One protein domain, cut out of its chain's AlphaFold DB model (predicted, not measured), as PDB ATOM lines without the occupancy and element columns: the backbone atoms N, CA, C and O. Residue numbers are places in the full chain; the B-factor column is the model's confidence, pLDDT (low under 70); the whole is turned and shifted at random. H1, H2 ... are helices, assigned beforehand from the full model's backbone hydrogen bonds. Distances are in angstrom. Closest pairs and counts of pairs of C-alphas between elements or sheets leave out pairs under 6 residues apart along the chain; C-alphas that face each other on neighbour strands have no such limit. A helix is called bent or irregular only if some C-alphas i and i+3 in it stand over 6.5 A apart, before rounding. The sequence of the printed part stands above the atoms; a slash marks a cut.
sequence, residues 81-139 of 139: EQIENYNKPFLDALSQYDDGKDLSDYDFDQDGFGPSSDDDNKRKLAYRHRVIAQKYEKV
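What this domain is: This is residues 81 to 139 of the 139 residues of an uncharacterized protein of Fagus sylvatica (UniProt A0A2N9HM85). One long helix, H2, runs through the middle, and the chain before it, residues 81 to 118, winds round it mostly as loops; within that stretch the short helix H1 packs on one side of H2, and residues 134 to 139, of which 134 to 137 belong to H2, stick out at one end. The printed part has 59 residues with two named helices, H1 then H2, and no named strand; its class is all helix, with 26 residues in named elements, under half. It is compact, with a radius of gyration of the C-alphas of 11.1 A and spans of 32 by 28 by 23 A.

Where its parts are: H2, residues 119 to 137, is 26.5 A long, from C-alpha 119 at (166.815, 219.840, 235.350) to C-alpha 137 at (158.119, 240.103, 250.136). H1, residues 91 to 97, begins at C-alpha 91 at (162.664, 228.831, 249.362) and is irregular: C-alphas 93 and 96 are 7.8 A apart.

How they stand to each other: H2 and H1 touch, their closest C-alphas being those of Arg 123 and Tyr 97, 4.8 A apart. They form a helical hairpin, opposite ways at a steep tilt of 38 degrees. In H2 every O i to N i+4 pair is within hydrogen-bond range; in H1 0 of 3 are, and 2 of 4 O i to N i+3 pairs.

The domain as a whole: The farthest C-alphas, of Asp 118 and Val 139, are 32.6 A apart. The printed part has no cut. The link from H1 to H2, 21 residues, is long. Only residue 139 has pLDDT under 70.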
ATOM      1  N   GLU A  81     148.726 223.118 244.485       91.88
ATOM      2  CA  GLU A  81     148.368 221.915 243.711       91.88
ATOM      3  C   GLU A  81     149.493 221.409 242.787       91.88
ATOM      4  O   GLU A  81     149.643 220.208 242.564       91.88
ATOM      5  N   GLN A  82     150.305 222.313 242.231       91.69
ATOM      6  CA  GLN A  82     151.387 221.953 241.315       91.69
ATOM      7  C   GLN A  82     152.633 221.482 242.076       91.69
ATOM      8  O   GLN A  82     153.366 220.620 241.590       91.69
ATOM      9  N   ILE A  83     152.900 222.054 243.255       91.56
ATOM     10  CA  ILE A  83     154.181 221.896 243.958       91.56
ATOM     11  C   ILE A  83     154.100 221.111 245.273       91.56
ATOM     12  O   ILE A  83     155.145 220.874 245.872       91.56
ATOM     13  N   GLU A  84     152.919 220.671 245.717       90.25
ATOM     14  CA  GLU A  84     152.717 219.982 247.007       90.25
ATOM     15  C   GLU A  84     153.652 218.775 247.210       90.25
ATOM     16  O   GLU A  84     154.162 218.534 248.305       90.25
ATOM     17  N   ASN A  85     153.962 218.058 246.127       87.62
ATOM     18  CA  ASN A  85     154.832 216.882 246.145       87.62
ATOM     19  C   ASN A  85     156.333 217.229 246.192       87.62
ATOM     20  O   ASN A  85     157.179 216.347 246.352       87.62
ATOM     21  N   TYR A  86     156.686 218.512 246.088       85.81
ATOM     22  CA  TYR A  86     158.052 219.025 246.090       85.81
ATOM     23  C   TYR A  86     158.364 219.800 247.371       85.81
ATOM     24  O   TYR A  86     158.832 220.936 247.339       85.81
ATOM     25  N   ASN A  87     158.156 219.158 248.518       81.88
ATOM     26  CA  ASN A  87     158.427 219.756 249.822       81.88
ATOM     27  C   ASN A  87     159.933 220.052 250.009       81.88
ATOM     28  O   ASN A  87     160.751 219.136 250.168       81.88
ATOM     29  N   LYS A  88     160.313 221.335 249.957       87.94
ATOM     30  CA  LYS A  88     161.685 221.814 250.180       87.94
ATOM     31  C   LYS A  88     161.802 222.534 251.525       87.94
ATOM     32  O   LYS A  88     160.890 223.258 251.905       87.94
ATOM     33  N   PRO A  89     162.948 222.403 252.219       86.00
ATOM     34  CA  PRO A  89     163.117 222.963 253.561       86.00
ATOM     35  C   PRO A  89     163.228 224.496 253.601       86.00
ATOM     36  O   PRO A  89     163.052 225.081 254.664       86.00
ATOM     37  N   PHE A  90     163.557 225.151 252.483       87.06
ATOM     38  CA  PHE A  90     163.646 226.609 252.362       87.06
ATOM     39  C   PHE A  90     163.427 227.042 250.902       87.06
ATOM     40  O   PHE A  90     163.611 226.239 249.983       87.06
ATOM     41  N   LEU A  91     163.039 228.306 250.686       85.31
ATOM     42  CA  LEU A  91     162.664 228.831 249.362       85.31
ATOM     43  C   LEU A  91     163.809 228.741 248.339       85.31
ATOM     44  O   LEU A  91     163.585 228.285 247.218       85.31
ATOM     45  N   ASP A  92     165.041 229.047 248.752       87.69
ATOM     46  CA  ASP A  92     166.223 229.079 247.873       87.69
ATOM     47  C   ASP A  92     166.809 227.700 247.535       87.69
ATOM     48  O   ASP A  92     167.841 227.608 246.864       87.69
ATOM     49  N   ALA A  93     166.172 226.605 247.962       90.06
ATOM     50  CA  ALA A  93     166.687 225.243 247.780       90.06
ATOM     51  C   ALA A  93     166.883 224.838 246.305       90.06
ATOM     52  O   ALA A  93     167.548 223.842 246.020       90.06
ATOM     53  N   LEU A  94     166.291 225.584 245.370       89.56
ATOM     54  CA  LEU A  94     166.383 225.363 243.925       89.56
ATOM     55  C   LEU A  94     167.023 226.534 243.175       89.56
ATOM     56  O   LEU A  94     167.032 226.524 241.948       89.56
ATOM     57  N   SER A  95     167.596 227.507 243.890       90.06
ATOM     58  CA  SER A  95     168.233 228.699 243.308       90.06
ATOM     59  C   SER A  95     169.276 228.364 242.236       90.06
ATOM     60  O   SER A  95     169.372 229.062 241.236       90.06
ATOM     61  N   GLN A  96     169.994 227.246 242.379       94.44
ATOM     62  CA  GLN A  96     170.970 226.771 241.391       94.44
ATOM     63  C   GLN A  96     170.376 226.410 240.015       94.44
ATOM     64  O   GLN A  96     171.122 226.303 239.045       94.44
ATOM     65  N   TYR A  97     169.070 226.141 239.942       95.31
ATOM     66  CA  TYR A  97     168.370 225.803 238.701       95.31
ATOM     67  C   TYR A  97     167.701 227.018 238.063       95.31
ATOM     68  O   TYR A  97     167.323 226.938 236.895       95.31
ATOM     69  N   ASP A  98     167.543 228.110 238.811       95.38
ATOM     70  CA  ASP A  98     166.990 229.359 238.306       95.38
ATOM     71  C   ASP A  98     168.026 230.065 237.415       95.38
ATOM     72  O   ASP A  98     169.163 230.298 237.821       95.38
ATOM     73  N   ASP A  99     167.635 230.400 236.188       96.19
ATOM     74  CA  ASP A  99     168.491 231.038 235.187       96.19
ATOM     75  C   ASP A  99     168.347 232.570 235.137       96.19
ATOM     76  O   ASP A  99     168.963 233.226 234.296       96.19
ATOM     77  N   GLY A 100     167.542 233.161 236.025       95.69
ATOM     78  CA  GLY A 100     167.331 234.609 236.053       95.69
ATOM     79  C   GLY A 100     166.352 235.128 234.998       95.69
ATOM     80  O   GLY A 100     166.242 236.343 234.837       95.69
ATOM     81  N   LYS A 101     165.645 234.250 234.270       95.94
ATOM     82  CA  LYS A 101     164.671 234.654 233.248       95.94
ATOM     83  C   LYS A 101     163.616 235.611 233.810       95.94
ATOM     84  O   LYS A 101     163.086 235.377 234.891       95.94
ATOM     85  N   ASP A 102     163.251 236.638 233.048       95.94
ATOM     86  CA  ASP A 102     162.110 237.484 233.398       95.94
ATOM     87  C   ASP A 102     160.795 236.687 233.340       95.94
ATOM     88  O   ASP A 102     160.510 235.997 232.355       95.94
ATOM     89  N   LEU A 103     160.018 236.756 234.422       95.81
ATOM     90  CA  LEU A 103     158.785 235.990 234.610       95.81
ATOM     91  C   LEU A 103     157.516 236.848 234.501       95.81
ATOM     92  O   LEU A 103     156.435 236.322 234.750       95.81
ATOM     93  N   SER A 104     157.615 238.135 234.143       93.94
ATOM     94  CA  SER A 104     156.445 239.029 234.051       93.94
ATOM     95  C   SER A 104     155.360 238.517 233.099       93.94
ATOM     96  O   SER A 104     154.181 238.587 233.432       93.94
ATOM     97  N   ASP A 105     155.771 237.959 231.957       94.94
ATOM     98  CA  ASP A 105     154.895 237.410 230.912       94.94
ATOM     99  C   ASP A 105     154.991 235.873 230.826       94.94
ATOM    100  O   ASP A 105     154.683 235.270 229.795       94.94
ATOM    101  N   TYR A 106     155.486 235.218 231.883       96.56
ATOM    102  CA  TYR A 106     155.636 233.764 231.908       96.56
ATOM    103  C   TYR A 106     154.309 233.081 232.247       96.56
ATOM    104  O   TYR A 106     153.751 233.277 233.325       96.56
ATOM    105  N   ASP A 107     153.829 232.237 231.335       95.75
ATOM    106  CA  ASP A 107     152.615 231.444 231.523       95.75
ATOM    107  C   ASP A 107     152.932 230.126 232.250       95.75
ATOM    108  O   ASP A 107     153.456 229.177 231.661       95.75
ATOM    109  N   PHE A 108     152.621 230.078 233.547       95.56
ATOM    110  CA  PHE A 108     152.829 228.899 234.394       95.56
ATOM    111  C   PHE A 108     151.876 227.742 234.074       95.56
ATOM    112  O   PHE A 108     152.207 226.602 234.394       95.56
ATOM    113  N   ASP A 109     150.733 227.999 233.435       92.38
ATOM    114  CA  ASP A 109     149.749 226.961 233.111       92.38
ATOM    115  C   ASP A 109     150.113 226.220 231.817       92.38
ATOM    116  O   ASP A 109     149.678 225.089 231.590       92.38
ATOM    117  N   GLN A 110     150.935 226.840 230.963       94.88
ATOM    118  CA  GLN A 110     151.366 226.291 229.672       94.88
ATOM    119  C   GLN A 110     152.852 225.908 229.624       94.88
ATOM    120  O   GLN A 110     153.355 225.509 228.572       94.88
ATOM    121  N   ASP A 111     153.579 225.978 230.742       94.81
ATOM    122  CA  ASP A 111     155.015 225.691 230.750       94.81
ATOM    123  C   ASP A 111     155.372 224.199 230.720       94.81
ATOM    124  O   ASP A 111     156.551 223.837 230.631       94.81
ATOM    125  N   GLY A 112     154.372 223.317 230.777       92.94
ATOM    126  CA  GLY A 112     154.555 221.868 230.768       92.94
ATOM    127  C   GLY A 112     155.347 221.366 231.974       92.94
ATOM    128  O   GLY A 112     156.141 220.431 231.837       92.94
ATOM    129  N   PHE A 113     155.242 222.038 233.122       93.81
ATOM    130  CA  PHE A 113     155.717 221.510 234.395       93.81
ATOM    131  C   PHE A 113     154.969 220.221 234.752       93.81
ATOM    132  O   PHE A 113     153.763 220.098 234.539       93.81
ATOM    133  N   GLY A 114     155.696 219.235 235.268       87.25
ATOM    134  CA  GLY A 114     155.132 217.939 235.612       87.25
ATOM    135  C   GLY A 114     156.006 217.167 236.598       87.25
ATOM    136  O   GLY A 114     157.018 217.683 237.063       87.25
ATOM    137  N   PRO A 115     155.661 215.900 236.888       81.38
ATOM    138  CA  PRO A 115     156.270 215.116 237.967       81.38
ATOM    139  C   PRO A 115     157.732 214.701 237.713       81.38
ATOM    140  O   PRO A 115     158.364 214.081 238.570       81.38
ATOM    141  N   SER A 116     158.285 214.991 236.531       83.31
ATOM    142  CA  SER A 116     159.678 214.666 236.218       83.31
ATOM    143  C   SER A 116     160.634 215.475 237.101       83.31
ATOM    144  O   SER A 116     160.362 216.599 237.512       83.31
ATOM    145  N   SER A 117     161.776 214.867 237.419       82.25
ATOM    146  CA  SER A 117     162.849 215.476 238.214       82.25
ATOM    147  C   SER A 117     164.080 215.807 237.365       82.25
ATOM    148  O   SER A 117     165.194 215.874 237.887       82.25
ATOM    149  N   ASP A 118     163.896 215.975 236.055       91.81
ATOM    150  CA  ASP A 118     164.929 216.528 235.184       91.81
ATOM    151  C   ASP A 118     165.226 217.998 235.522       91.81
ATOM    152  O   ASP A 118     164.489 218.676 236.246       91.81
ATOM    153  N   ASP A 119     166.361 218.488 235.032       92.31
ATOM    154  CA  ASP A 119     166.815 219.840 235.350       92.31
ATOM    155  C   ASP A 119     165.907 220.921 234.745       92.31
ATOM    156  O   ASP A 119     165.807 222.013 235.303       92.31
ATOM    157  N   ASP A 120     165.174 220.608 233.672       93.75
ATOM    158  CA  ASP A 120     164.179 221.515 233.104       93.75
ATOM    159  C   ASP A 120     162.961 221.674 234.029       93.75
ATOM    160  O   ASP A 120     162.523 222.799 234.268       93.75
ATOM    161  N   ASN A 121     162.436 220.598 234.623       93.50
ATOM    162  CA  ASN A 121     161.368 220.693 235.623       93.50
ATOM    163  C   ASN A 121     161.851 221.345 236.914       93.50
ATOM    164  O   ASN A 121     161.117 222.140 237.500       93.50
ATOM    165  N   LYS A 122     163.096 221.100 237.338       93.94
ATOM    166  CA  LYS A 122     163.667 221.818 238.489       93.94
ATOM    167  C   LYS A 122     163.800 223.316 238.228       93.94
ATOM    168  O   LYS A 122     163.545 224.091 239.144       93.94
ATOM    169  N   ARG A 123     164.134 223.731 237.001       95.69
ATOM    170  CA  ARG A 123     164.138 225.146 236.596       95.69
ATOM    171  C   ARG A 123     162.735 225.752 236.673       95.69
ATOM    172  O   ARG A 123     162.556 226.797 237.287       95.69
ATOM    173  N   LYS A 124     161.718 225.065 236.142       95.56
ATOM    174  CA  LYS A 124     160.307 225.502 236.235       95.56
ATOM    175  C   LYS A 124     159.799 225.578 237.680       95.56
ATOM    176  O   LYS A 124     159.027 226.474 238.021       95.56
ATOM    177  N   LEU A 125     160.236 224.657 238.538       94.81
ATOM    178  CA  LEU A 125     159.942 224.692 239.969       94.81
ATOM    179  C   LEU A 125     160.654 225.868 240.658       94.81
ATOM    180  O   LEU A 125     160.045 226.551 241.480       94.81
ATOM    181  N   ALA A 126     161.901 226.162 240.278       95.38
ATOM    182  CA  ALA A 126     162.636 227.325 240.768       95.38
ATOM    183  C   ALA A 126     161.937 228.649 240.399       95.38
ATOM    184  O   ALA A 126     161.813 229.529 241.248       95.38
ATOM    185  N   TYR A 127     161.369 228.760 239.191       96.12
ATOM    186  CA  TYR A 127     160.562 229.924 238.805       96.12
ATOM    187  C   TYR A 127     159.355 230.138 239.724       96.12
ATOM    188  O   TYR A 127     159.111 231.264 240.160       96.12
ATOM    189  N   ARG A 128     158.620 229.065 240.055       94.50
ATOM    190  CA  ARG A 128     157.482 229.125 240.991       94.50
ATOM    191  C   ARG A 128     157.942 229.576 242.375       94.50
ATOM    192  O   ARG A 128     157.349 230.493 242.932       94.50
ATOM    193  N   HIS A 129     159.038 229.011 242.888       94.25
ATOM    194  CA  HIS A 129     159.643 229.427 244.160       94.25
ATOM    195  C   HIS A 129     160.020 230.912 244.174       94.25
ATOM    196  O   HIS A 129     159.702 231.610 245.136       94.25
ATOM    197  N   ARG A 130     160.635 231.425 243.101       94.44
ATOM    198  CA  ARG A 130     160.978 232.848 242.993       94.44
ATOM    199  C   ARG A 130     159.738 233.738 242.999       94.44
ATOM    200  O   ARG A 130     159.724 234.752 243.690       94.44
ATOM    201  N   VAL A 131     158.686 233.364 242.271       94.00
ATOM    202  CA  VAL A 131     157.421 234.118 242.286       94.00
ATOM    203  C   VAL A 131     156.768 234.081 243.667       94.00
ATOM    204  O   VAL A 131     156.278 235.111 244.125       94.00
ATOM    205  N   ILE A 132     156.790 232.938 244.356       93.12
ATOM    206  CA  ILE A 132     156.301 232.814 245.738       93.12
ATOM    207  C   ILE A 132     157.072 233.763 246.662       93.12
ATOM    208  O   ILE A 132     156.443 234.542 247.377       93.12
ATOM    209  N   ALA A 133     158.408 233.759 246.599       92.31
ATOM    210  CA  ALA A 133     159.254 234.649 247.392       92.31
ATOM    211  C   ALA A 133     158.920 236.128 247.133       92.31
ATOM    212  O   ALA A 133     158.637 236.875 248.065       92.31
ATOM    213  N   GLN A 134     158.826 236.528 245.861       91.81
ATOM    214  CA  GLN A 134     158.467 237.896 245.476       91.81
ATOM    215  C   GLN A 134     157.059 238.304 245.923       91.81
ATOM    216  O   GLN A 134     156.826 239.475 246.220       91.81
ATOM    217  N   LYS A 135     156.092 237.378 245.921       90.75
ATOM    218  CA  LYS A 135     154.745 237.644 246.444       90.75
ATOM    219  C   LYS A 135     154.784 237.843 247.954       90.75
ATOM    220  O   LYS A 135     154.141 238.767 248.436       90.75
ATOM    221  N   TYR A 136     155.542 237.014 248.669       90.12
ATOM    222  CA  TYR A 136     155.674 237.097 250.120       90.12
ATOM    223  C   TYR A 136     156.370 238.392 250.569       90.12
ATOM    224  O   TYR A 136     155.932 239.012 251.527       90.12
ATOM    225  N   GLU A 137     157.395 238.851 249.845       89.56
ATOM    226  CA  GLU A 137     158.119 240.103 250.136       89.56
ATOM    227  C   GLU A 137     157.294 241.384 249.931       89.56
ATOM    228  O   GLU A 137     157.649 242.438 250.457       89.56
ATOM    229  N   LYS A 138     156.229 241.328 249.125       78.00
ATOM    230  CA  LYS A 138     155.397 242.496 248.783       78.00
ATOM    231  C   LYS A 138     154.238 242.737 249.756       78.00
ATOM    232  O   LYS A 138     153.509 243.712 249.557       78.00
ATOM    233  N   VAL A 139     154.042 241.855 250.736       53.81
ATOM    234  CA  VAL A 139     153.032 241.982 251.804       53.81
ATOM    235  C   VAL A 139     153.629 242.732 252.987       53.81
ATOM    236  O   VAL A 139     152.932 243.634 253.500       53.81
TER     237      VAL A 139